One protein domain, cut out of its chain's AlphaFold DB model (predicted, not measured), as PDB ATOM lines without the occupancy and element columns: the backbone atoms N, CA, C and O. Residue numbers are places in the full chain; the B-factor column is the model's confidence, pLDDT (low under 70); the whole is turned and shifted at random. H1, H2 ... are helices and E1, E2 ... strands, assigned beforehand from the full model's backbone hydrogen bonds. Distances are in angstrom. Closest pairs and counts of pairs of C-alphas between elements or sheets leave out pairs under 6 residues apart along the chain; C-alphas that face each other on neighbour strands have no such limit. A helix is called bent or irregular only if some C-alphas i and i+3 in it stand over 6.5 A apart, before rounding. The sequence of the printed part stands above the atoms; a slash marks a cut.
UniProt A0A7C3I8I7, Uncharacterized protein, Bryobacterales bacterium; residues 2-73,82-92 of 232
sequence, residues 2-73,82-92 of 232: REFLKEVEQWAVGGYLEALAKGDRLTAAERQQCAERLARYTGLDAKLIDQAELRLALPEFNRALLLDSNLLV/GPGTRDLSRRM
ATOM      1  N   ARG A   2     229.231 181.962 148.699       91.00
ATOM      2  CA  ARG A   2     228.104 182.809 149.147       91.00
ATOM      3  C   ARG A   2     226.994 182.105 149.922       91.00
ATOM      4  O   ARG A   2     226.649 182.572 150.995       91.00
ATOM      5  N   GLU A   3     226.487 180.982 149.420       95.56
ATOM      6  CA  GLU A   3     225.443 180.227 150.132       95.56
ATOM      7  C   GLU A   3     225.904 179.770 151.521       95.56
ATOM      8  O   GLU A   3     225.160 179.871 152.490       95.56
ATOM      9  N   PHE A   4     227.167 179.350 151.634       95.50
ATOM     10  CA  PHE A   4     227.762 178.982 152.914       95.50
ATOM     11  C   PHE A   4     227.876 180.185 153.857       95.50
ATOM     12  O   PHE A   4     227.473 180.085 155.009       95.50
ATOM     13  N   LEU A   5     228.367 181.333 153.374       95.62
ATOM     14  CA  LEU A   5     228.450 182.548 154.193       95.62
ATOM     15  C   LEU A   5     227.070 182.991 154.680       95.62
ATOM     16  O   LEU A   5     226.910 183.247 155.863       95.62
ATOM     17  N   LYS A   6     226.053 182.972 153.815       96.44
ATOM     18  CA  LYS A   6     224.676 183.306 154.195       96.44
ATOM     19  C   LYS A   6     224.135 182.391 155.299       96.44
ATOM     20  O   LYS A   6     223.486 182.870 156.225       96.44
ATOM     21  N   GLU A   7     224.404 181.086 155.217       97.75
ATOM     22  CA  GLU A   7     224.056 180.129 156.278       97.75
ATOM     23  C   GLU A   7     224.749 180.489 157.604       97.75
ATOM     24  O   GLU A   7     224.104 180.539 158.655       97.75
ATOM     25  N   VAL A   8     226.057 180.767 157.554       97.69
ATOM     26  CA  VAL A   8     226.875 181.109 158.728       97.69
ATOM     27  C   VAL A   8     226.413 182.424 159.351       97.69
ATOM     28  O   VAL A   8     226.253 182.491 160.565       97.69
ATOM     29  N   GLU A   9     226.160 183.450 158.541       97.19
ATOM     30  CA  GLU A   9     225.673 184.769 158.959       97.19
ATOM     31  C   GLU A   9     224.343 184.659 159.704       97.19
ATOM     32  O   GLU A   9     224.205 185.188 160.808       97.19
ATOM     33  N   GLN A  10     223.382 183.918 159.142       97.50
ATOM     34  CA  GLN A  10     222.078 183.680 159.767       97.50
ATOM     35  C   GLN A  10     222.211 182.965 161.108       97.50
ATOM     36  O   GLN A  10     221.543 183.324 162.079       97.50
ATOM     37  N   TRP A  11     223.080 181.958 161.178       98.06
ATOM     38  CA  TRP A  11     223.322 181.250 162.426       98.06
ATOM     39  C   TRP A  11     224.052 182.126 163.456       98.06
ATOM     40  O   TRP A  11     223.695 182.099 164.636       98.06
ATOM     41  N   ALA A  12     225.013 182.944 163.016       97.06
ATOM     42  CA  ALA A  12     225.793 183.834 163.868       97.06
ATOM     43  C   ALA A  12     224.909 184.865 164.581       97.06
ATOM     44  O   ALA A  12     225.074 185.050 165.781       97.06
ATOM     45  N   VAL A  13     223.947 185.487 163.885       96.44
ATOM     46  CA  VAL A  13     222.999 186.451 164.494       96.44
ATOM     47  C   VAL A  13     221.755 185.803 165.107       96.44
ATOM     48  O   VAL A  13     220.935 186.493 165.707       96.44
ATOM     49  N   GLY A  14     221.594 184.492 164.942       96.75
ATOM     50  CA  GLY A  14     220.503 183.709 165.508       96.75
ATOM     51  C   GLY A  14     220.997 182.827 166.648       96.75
ATOM     52  O   GLY A  14     221.258 183.300 167.753       96.75
ATOM     53  N   GLY A  15     221.135 181.529 166.362       96.25
ATOM     54  CA  GLY A  15     221.430 180.504 167.365       96.25
ATOM     55  C   GLY A  15     222.705 180.752 168.177       96.25
ATOM     56  O   GLY A  15     222.727 180.444 169.366       96.25
ATOM     57  N   TYR A  16     223.745 181.348 167.583       97.81
ATOM     58  CA  TYR A  16     224.964 181.665 168.329       97.81
ATOM     59  C   TYR A  16     224.758 182.814 169.325       97.81
ATOM     60  O   TYR A  16     225.100 182.670 170.498       97.81
ATOM     61  N   LEU A  17     224.136 183.925 168.905       96.94
ATOM     62  CA  LEU A  17     223.774 185.007 169.828       96.94
ATOM     63  C   LEU A  17     222.831 184.521 170.935       96.94
ATOM     64  O   LEU A  17     223.007 184.913 172.087       96.94
ATOM     65  N   GLU A  18     221.870 183.650 170.619       97.69
ATOM     66  CA  GLU A  18     220.982 183.054 171.623       97.69
ATOM     67  C   GLU A  18     221.768 182.237 172.660       97.69
ATOM     68  O   GLU A  18     221.571 182.422 173.865       97.69
ATOM     69  N   ALA A  19     222.689 181.376 172.215       97.38
ATOM     70  CA  ALA A  19     223.558 180.611 173.108       97.38
ATOM     71  C   ALA A  19     224.387 181.531 174.018       97.38
ATOM     72  O   ALA A  19     224.404 181.344 175.236       97.38
ATOM     73  N   LEU A  20     225.001 182.579 173.457       97.06
ATOM     74  CA  LEU A  20     225.768 183.557 174.234       97.06
ATOM     75  C   LEU A  20     224.899 184.342 175.229       97.06
ATOM     76  O   LEU A  20     225.373 184.669 176.317       97.06
ATOM     77  N   ALA A  21     223.647 184.643 174.878       97.31
ATOM     78  CA  ALA A  21     222.701 185.358 175.737       97.31
ATOM     79  C   ALA A  21     222.157 184.493 176.887       97.31
ATOM     80  O   ALA A  21     221.777 185.017 177.938       97.31
ATOM     81  N   LYS A  22     222.108 183.165 176.719       97.06
ATOM     82  CA  LYS A  22     221.749 182.238 177.803       97.06
ATOM     83  C   LYS A  22     222.815 182.210 178.904       97.06
ATOM     84  O   LYS A  22     222.434 182.098 180.073       97.06
ATOM     85  N   GLY A  23     224.096 182.371 178.555       94.19
ATOM     86  CA  GLY A  23     225.213 182.322 179.507       94.19
ATOM     87  C   GLY A  23     225.219 181.002 180.282       94.19
ATOM     88  O   GLY A  23     224.968 179.950 179.699       94.19
ATOM     89  N   ASP A  24     225.382 181.060 181.603       94.75
ATOM     90  CA  ASP A  24     225.404 179.875 182.484       94.75
ATOM     91  C   ASP A  24     224.091 179.069 182.503       94.75
ATOM     92  O   ASP A  24     224.035 177.973 183.054       94.75
ATOM     93  N   ARG A  25     223.008 179.591 181.906       96.88
ATOM     94  CA  ARG A  25     221.743 178.853 181.754       96.88
ATOM     95  C   ARG A  25     221.753 177.876 180.578       96.88
ATOM     96  O   ARG A  25     220.780 177.147 180.407       96.88
ATOM     97  N   LEU A  26     222.793 177.897 179.748       97.12
ATOM     98  CA  LEU A  26     222.941 176.986 178.623       97.12
ATOM     99  C   LEU A  26     223.119 175.557 179.150       97.12
ATOM    100  O   LEU A  26     224.008 175.284 179.957       97.12
ATOM    101  N   THR A  27     222.272 174.629 178.712       97.81
ATOM    102  CA  THR A  27     222.432 173.218 179.089       97.81
ATOM    103  C   THR A  27     223.709 172.640 178.478       97.81
ATOM    104  O   THR A  27     224.185 173.108 177.442       97.81
ATOM    105  N   ALA A  28     224.252 171.572 179.069       97.38
ATOM    106  CA  ALA A  28     225.443 170.905 178.535       97.38
ATOM    107  C   ALA A  28     225.261 170.456 177.069       97.38
ATOM    108  O   ALA A  28     226.181 170.587 176.266       97.38
ATOM    109  N   ALA A  29     224.059 169.991 176.709       98.06
ATOM    110  CA  ALA A  29     223.731 169.590 175.343       98.06
ATOM    111  C   ALA A  29     223.704 170.783 174.370       98.06
ATOM    112  O   ALA A  29     224.279 170.699 173.287       98.06
ATOM    113  N   GLU A  30     223.088 171.908 174.755       97.88
ATOM    114  CA  GLU A  30     223.087 173.131 173.935       97.88
ATOM    115  C   GLU A  30     224.504 173.697 173.765       97.88
ATOM    116  O   GLU A  30     224.874 174.124 172.670       97.88
ATOM    117  N   ARG A  31     225.316 173.671 174.830       98.25
ATOM    118  CA  ARG A  31     226.715 174.122 174.804       98.25
ATOM    119  C   ARG A  31     227.548 173.288 173.843       98.25
ATOM    120  O   ARG A  31     228.204 173.851 172.970       98.25
ATOM    121  N   GLN A  32     227.453 171.963 173.951       98.00
ATOM    122  CA  GLN A  32     228.137 171.043 173.048       98.00
ATOM    123  C   GLN A  32     227.704 171.266 171.592       98.00
ATOM    124  O   GLN A  32     228.556 171.412 170.718       98.00
ATOM    125  N   GLN A  33     226.399 171.376 171.328       97.88
ATOM    126  CA  GLN A  33     225.888 171.631 169.979       97.88
ATOM    127  C   GLN A  33     226.411 172.960 169.410       97.88
ATOM    128  O   GLN A  33     226.764 173.039 168.230       97.88
ATOM    129  N   CYS A  34     226.482 174.007 170.235       98.25
ATOM    130  CA  CYS A  34     227.036 175.295 169.831       98.25
ATOM    131  C   CYS A  34     228.536 175.191 169.515       98.25
ATOM    132  O   CYS A  34     228.973 175.701 168.482       98.25
ATOM    133  N   ALA A  35     229.313 174.506 170.359       98.38
ATOM    134  CA  ALA A  35     230.744 174.291 170.144       98.38
ATOM    135  C   ALA A  35     231.016 173.489 168.860       98.38
ATOM    136  O   ALA A  35     231.853 173.886 168.051       98.38
ATOM    137  N   GLU A  36     230.265 172.415 168.612       98.25
ATOM    138  CA  GLU A  36     230.362 171.610 167.386       98.25
ATOM    139  C   GLU A  36     230.007 172.423 166.132       98.25
ATOM    140  O   GLU A  36     230.642 172.291 165.080       98.25
ATOM    141  N   ARG A  37     229.005 173.305 166.228       98.12
ATOM    142  CA  ARG A  37     228.613 174.174 165.114       98.12
ATOM    143  C   ARG A  37     229.662 175.252 164.835       98.12
ATOM    144  O   ARG A  37     229.992 175.467 163.669       98.12
ATOM    145  N   LEU A  38     230.228 175.870 165.875       97.88
ATOM    146  CA  LEU A  38     231.376 176.772 165.738       97.88
ATOM    147  C   LEU A  38     232.568 176.049 165.110       97.88
ATOM    148  O   LEU A  38     233.167 176.585 164.182       97.88
ATOM    149  N   ALA A  39     232.883 174.831 165.553       98.06
ATOM    150  CA  ALA A  39     233.970 174.024 164.999       98.06
ATOM    151  C   ALA A  39     233.781 173.793 163.497       98.06
ATOM    152  O   ALA A  39     234.687 174.044 162.704       98.06
ATOM    153  N   ARG A  40     232.560 173.434 163.078       97.44
ATOM    154  CA  ARG A  40     232.211 173.267 161.660       97.44
ATOM    155  C   ARG A  40     232.435 174.533 160.828       97.44
ATOM    156  O   ARG A  40     232.837 174.419 159.673       97.44
ATOM    157  N   TYR A  41     232.133 175.714 161.365       96.75
ATOM    158  CA  TYR A  41     232.246 176.971 160.616       96.75
ATOM    159  C   TYR A  41     233.630 177.611 160.667       96.75
ATOM    160  O   TYR A  41     234.022 178.286 159.720       96.75
ATOM    161  N   THR A  42     234.362 177.403 161.756       95.44
ATOM    162  CA  THR A  42     235.678 178.015 161.982       95.44
ATOM    163  C   THR A  42     236.832 177.106 161.576       95.44
ATOM    164  O   THR A  42     237.935 177.599 161.371       95.44
ATOM    165  N   GLY A  43     236.597 175.794 161.470       95.69
ATOM    166  CA  GLY A  43     237.648 174.792 161.286       95.69
ATOM    167  C   GLY A  43     238.453 174.505 162.557       95.69
ATOM    168  O   GLY A  43     239.432 173.769 162.490       95.69
ATOM    169  N   LEU A  44     238.068 175.078 163.702       96.31
ATOM    170  CA  LEU A  44     238.727 174.848 164.985       96.31
ATOM    171  C   LEU A  44     238.198 173.599 165.687       96.31
ATOM    172  O   LEU A  44     237.079 173.152 165.451       96.31
ATOM    173  N   ASP A  45     238.999 173.069 166.604       95.12
ATOM    174  CA  ASP A  45     238.601 171.957 167.458       95.12
ATOM    175  C   ASP A  45     237.499 172.382 168.452       95.12
ATOM    176  O   ASP A  45     237.610 173.405 169.133       95.12
ATOM    177  N   ALA A  46     236.431 171.584 168.559       97.25
ATOM    178  CA  ALA A  46     235.288 171.900 169.414       97.25
ATOM    179  C   ALA A  46     235.660 171.987 170.903       97.25
ATOM    180  O   ALA A  46     235.077 172.791 171.627       97.25
ATOM    181  N   LYS A  47     236.654 171.220 171.369       95.44
ATOM    182  CA  LYS A  47     237.145 171.286 172.751       95.44
ATOM    183  C   LYS A  47     237.853 172.608 173.016       95.44
ATOM    184  O   LYS A  47     237.691 173.162 174.097       95.44
ATOM    185  N   LEU A  48     238.613 173.127 172.051       93.88
ATOM    186  CA  LEU A  48     239.236 174.447 172.181       93.88
ATOM    187  C   LEU A  48     238.171 175.548 172.288       93.88
ATOM    188  O   LEU A  48     238.283 176.449 173.112       93.88
ATOM    189  N   ILE A  49     237.121 175.452 171.475       96.88
ATOM    190  CA  ILE A  49     235.996 176.396 171.482       96.88
ATOM    191  C   ILE A  49     235.244 176.354 172.811       96.88
ATOM    192  O   ILE A  49     234.885 177.391 173.369       96.88
ATOM    193  N   ASP A  50     235.017 175.148 173.318       95.75
ATOM    194  CA  ASP A  50     234.372 174.900 174.598       95.75
ATOM    195  C   ASP A  50     235.206 175.454 175.768       95.75
ATOM    196  O   ASP A  50     234.673 176.123 176.646       95.75
ATOM    197  N   GLN A  51     236.532 175.282 175.735       94.12
ATOM    198  CA  GLN A  51     237.462 175.879 176.707       94.12
ATOM    199  C   GLN A  51     237.502 177.410 176.650       94.12
ATOM    200  O   GLN A  51     237.771 178.054 177.662       94.12
ATOM    201  N   ALA A  52     237.226 177.991 175.482       93.94
ATOM    202  CA  ALA A  52     237.089 179.431 175.292       93.94
ATOM    203  C   ALA A  52     235.687 179.952 175.669       93.94
ATOM    204  O   ALA A  52     235.337 181.074 175.308       93.94
ATOM    205  N   GLU A  53     234.855 179.156 176.352       95.56
ATOM    206  CA  GLU A  53     233.485 179.526 176.736       95.56
ATOM    207  C   GLU A  53     232.638 179.990 175.542       95.56
ATOM    208  O   GLU A  53     231.879 180.960 175.619       95.56
ATOM    209  N   LEU A  54     232.806 179.307 174.402       97.00
ATOM    210  CA  LEU A  54     232.200 179.641 173.111       97.00
ATOM    211  C   LEU A  54     232.617 181.017 172.558       97.00
ATOM    212  O   LEU A  54     232.068 181.442 171.550       97.00
ATOM    213  N   ARG A  55     233.577 181.718 173.175       95.50
ATOM    214  CA  ARG A  55     234.010 183.085 172.845       95.50
ATOM    215  C   ARG A  55     235.488 183.102 172.467       95.50
ATOM    216  O   ARG A  55     236.350 183.457 173.261       95.50
ATOM    217  N   LEU A  56     235.770 182.767 171.216       91.56
ATOM    218  CA  LEU A  56     237.135 182.772 170.697       91.56
ATOM    219  C   LEU A  56     237.672 184.194 170.522       91.56
ATOM    220  O   LEU A  56     237.112 184.992 169.761       91.56
ATOM    221  N   ALA A  57     238.799 184.495 171.163       91.69
ATOM    222  CA  ALA A  57     239.538 185.708 170.863       91.69
ATOM    223  C   ALA A  57     240.287 185.555 169.531       91.69
ATOM    224  O   ALA A  57     240.802 184.491 169.185       91.69
ATOM    225  N   LEU A  58     240.410 186.650 168.784       92.50
ATOM    226  CA  LEU A  58     241.058 186.632 167.472       92.50
ATOM    227  C   LEU A  58     242.500 186.066 167.493       92.50
ATOM    228  O   LEU A  58     242.793 185.188 166.682       92.50
ATOM    229  N   PRO A  59     243.386 186.453 168.435       90.88
ATOM    230  CA  PRO A  59     244.725 185.863 168.508       90.88
ATOM    231  C   PRO A  59     244.731 184.350 168.777       90.88
ATOM    232  O   PRO A  59     245.682 183.669 168.397       90.88
ATOM    233  N   GLU A  60     243.698 183.816 169.432       91.38
ATOM    234  CA  GLU A  60     243.551 182.375 169.660       91.38
ATOM    235  C   GLU A  60     243.183 181.682 168.349       91.38
ATOM    236  O   GLU A  60     243.854 180.728 167.954       91.38
ATOM    237  N   PHE A  61     242.206 182.229 167.615       94.12
ATOM    238  CA  PHE A  61     241.833 181.743 166.285       94.12
ATOM    239  C   PHE A  61     243.027 181.737 165.321       94.12
ATOM    240  O   PHE A  61     243.315 180.712 164.699       94.12
ATOM    241  N   ASN A  62     243.768 182.852 165.240       93.94
ATOM    242  CA  ASN A  62     244.907 182.995 164.330       93.94
ATOM    243  C   ASN A  62     245.983 181.921 164.546       93.94
ATOM    244  O   ASN A  62     246.681 181.543 163.607       93.94
ATOM    245  N   ARG A  63     246.129 181.424 165.776       92.19
ATOM    246  CA  ARG A  63     247.122 180.403 166.125       92.19
ATOM    247  C   ARG A  63     246.589 178.983 166.025       92.19
ATOM    248  O   ARG A  63     247.355 178.074 165.724       92.19
ATOM    249  N   ALA A  64     245.309 178.794 166.317       92.94
ATOM    250  CA  ALA A  64     244.713 177.473 166.399       92.94
ATOM    251  C   ALA A  64     244.349 176.893 165.026       92.94
ATOM    252  O   ALA A  64     244.416 175.679 164.861       92.94
ATOM    253  N   LEU A  65     244.018 177.734 164.037       94.94
ATOM    254  CA  LEU A  65     243.482 177.276 162.748       94.94
ATOM    255  C   LEU A  65     244.393 176.286 162.007       94.94
ATOM    256  O   LEU A  65     243.899 175.339 161.407       94.94
ATOM    257  N   LEU A  66     245.715 176.495 162.050       95.25
ATOM    258  CA  LEU A  66     246.710 175.646 161.376       95.25
ATOM    259  C   LEU A  66     247.727 175.041 162.362       95.25
ATOM    260  O   LEU A  66     248.890 174.797 162.015       95.25
ATOM    261  N   LEU A  67     247.289 174.787 163.600       92.00
ATOM    262  CA  LEU A  67     248.139 174.313 164.696       92.00
ATOM    263  C   LEU A  67     248.857 172.992 164.369       92.00
ATOM    264  O   LEU A  67     250.048 172.839 164.663       92.00
ATOM    265  N   ASP A  68     248.166 172.060 163.709       92.31
ATOM    266  CA  ASP A  68     248.711 170.748 163.339       92.31
ATOM    267  C   ASP A  68     249.894 170.861 162.371       92.31
ATOM    268  O   ASP A  68     250.876 170.117 162.480       92.31
ATOM    269  N   SER A  69     249.853 171.862 161.489       93.94
ATOM    270  CA  SER A  69     250.935 172.208 160.564       93.94
ATOM    271  C   SER A  69     252.017 173.092 161.194       93.94
ATOM    272  O   SER A  69     252.966 173.463 160.509       93.94
ATOM    273  N   ASN A  70     251.906 173.421 162.487       92.69
ATOM    274  CA  ASN A  70     252.782 174.365 163.186       92.69
ATOM    275  C   ASN A  70     252.850 175.739 162.486       92.69
ATOM    276  O   ASN A  70     253.913 176.360 162.401       92.69
ATOM    277  N   LEU A  71     251.705 176.201 161.977       95.00
ATOM    278  CA  LEU A  71     251.537 177.498 161.325       95.00
ATOM    279  C   LEU A  71     250.524 178.352 162.088       95.00
ATOM    280  O   LEU A  71     249.649 177.842 162.783       95.00
ATOM    281  N   LEU A  72     250.632 179.665 161.915       94.50
ATOM    282  CA  LEU A  72     249.610 180.634 162.308       94.50
ATOM    283  C   LEU A  72     249.200 181.474 161.095       94.50
ATOM    284  O   LEU A  72     249.961 181.582 160.129       94.50
ATOM    285  N   VAL A  73     248.007 182.064 161.143       96.06
ATOM    286  CA  VAL A  73     247.425 182.865 160.052       96.06
ATOM    287  C   VAL A  73     247.361 184.347 160.412       96.06
ATOM    288  O   VAL A  73     247.253 184.709 161.584       96.06
ATOM    289  N   GLY A  82     252.513 182.013 158.595       94.38
ATOM    290  CA  GLY A  82     253.890 182.072 159.059       94.38
ATOM    291  C   GLY A  82     254.185 180.987 160.089       94.38
ATOM    292  O   GLY A  82     253.255 180.337 160.578       94.38
ATOM    293  N   PRO A  83     255.472 180.786 160.423       93.06
ATOM    294  CA  PRO A  83     255.878 179.842 161.454       93.06
ATOM    295  C   PRO A  83     255.140 180.092 162.769       93.06
ATOM    296  O   PRO A  83     255.121 181.213 163.280       93.06
ATOM    297  N   GLY A  84     254.529 179.039 163.300       88.62
ATOM    298  CA  GLY A  84     253.835 179.054 164.577       88.62
ATOM    299  C   GLY A  84     254.573 178.283 165.668       88.62
ATOM    300  O   GLY A  84     255.728 177.875 165.537       88.62
ATOM    301  N   THR A  85     253.859 178.075 166.769       83.31
ATOM    302  CA  THR A  85     254.256 177.179 167.853       83.31
ATOM    303  C   THR A  85     253.037 176.401 168.324       83.31
ATOM    304  O   THR A  85     251.957 176.975 168.472       83.31
ATOM    305  N   ARG A  86     253.225 175.107 168.596       83.12
ATOM    306  CA  ARG A  86     252.181 174.237 169.158       83.12
ATOM    307  C   ARG A  86     251.817 174.561 170.609       83.12
ATOM    308  O   ARG A  86     250.789 174.101 171.094       83.12
ATOM    309  N   ASP A  87     252.635 175.346 171.306       82.81
ATOM    310  CA  ASP A  87     252.350 175.767 172.676       82.81
ATOM    311  C   ASP A  87     251.321 176.903 172.692       82.81
ATOM    312  O   ASP A  87     251.685 178.080 172.638       82.81
ATOM    313  N   LEU A  88     250.033 176.552 172.800       77.38
ATOM    314  CA  LEU A  88     248.904 177.489 172.860       77.38
ATOM    315  C   LEU A  88     248.969 178.505 174.017       77.38
ATOM    316  O   LEU A  88     248.265 179.508 173.953       77.38
ATOM    317  N   SER A  89     249.856 178.356 175.005       77.00
ATOM    318  CA  SER A  89     250.050 179.379 176.045       77.00
ATOM    319  C   SER A  89     250.870 180.591 175.573       77.00
ATOM    320  O   SER A  89     250.752 181.686 176.130       77.00
ATOM    321  N   ARG A  90     251.695 180.436 174.527       74.94
ATOM    322  CA  ARG A  90     252.576 181.509 174.033       74.94
ATOM    323  C   ARG A  90     251.800 182.538 173.225       74.94
ATOM    324  O   ARG A  90     250.969 182.196 172.401       74.94
ATOM    325  N   ARG A  91     252.092 183.824 173.395       76.88
ATOM    326  CA  ARG A  91     251.473 184.871 172.564       76.88
ATOM    327  C   ARG A  91     251.991 184.808 171.125       76.88
ATOM    328  O   ARG A  91     253.104 184.342 170.892       76.88
ATOM    329  N   MET A  92     251.201 185.311 170.172       79.62
ATOM    330  CA  MET A  92     251.719 185.599 168.831       79.62
ATOM    331  C   MET A  92     252.872 186.598 168.945       79.62
ATOM    332  O   MET A  92     252.693 187.680 169.502       79.62
TER     333      MET A  92
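Overview. This is residues 2 to 73 and 82 to 92 of the 232 residues of an uncharacterized protein of Bryobacterales bacterium (UniProt A0A7C3I8I7). A long helical hairpin of H1 and H2 makes one side of a flat model, with H1 the longer arm. Short H3 packs on H2, and from there the chain runs away from the hairpin through H4 to a small far end, where E1 lies beside residues 82 to 83. The printed part has 83 residues, with named elements in the order H1, H2, H3, H4, E1, and its class is mostly helix. It is only just compact, close to loose, with a radius of gyration of the C-alphas of 13.8 A and spans of 37 by 33 by 16 A.

Along the chain. H1, residues 2 to 25, begins at C-alpha 2 (228.104, 182.809, 149.147) and is 33.5 A long. It has a kink of 29 degrees near residue 15 and is irregular, with C-alphas 21 and 24 at 9.1 A. H2, residues 28 to 42, is 20.7 A long. H3 is residues 46 to 51, and H4 is residues 58 to 64. E1, residues 71 to 73, ends at C-alpha 73 (247.425, 182.865, 160.052).

Arrangement. H1, with residues 8 to 19 alone, touches H2; the closest C-alphas, of Tyr 16 and Cys 34, are 6.9 A apart. This hairpin has a shallow tilt of 30 degrees, opposite ways. H2 touches H3 at a steep tilt of 62 degrees, closest at the C-alphas of Ala 39 and Ala 46, 5.1 A. H3 and H4 are near each other, with 5 pairs of C-alphas within 10 A. The closest C-alphas of H4 and E1, Arg 63 and Leu 72, are 4.6 A apart. E1 pairs with no named strand, but its residues 71 to 72 pair antiparallel with residues 82 to 83. Every O i to N i+4 pair is within hydrogen-bond range in H2, H3 and H4, and 16 of 20 in H1.

Size, cuts and confidence. The C-alphas farthest apart, of Arg 25 and Pro 83, are 39.7 A apart. Residues 74 to 81 are cut out, with 6.6 A between C-alphas 73 and 82. No link is long. Mean pLDDT of the printed part is 94.1, and no printed residue is under 70.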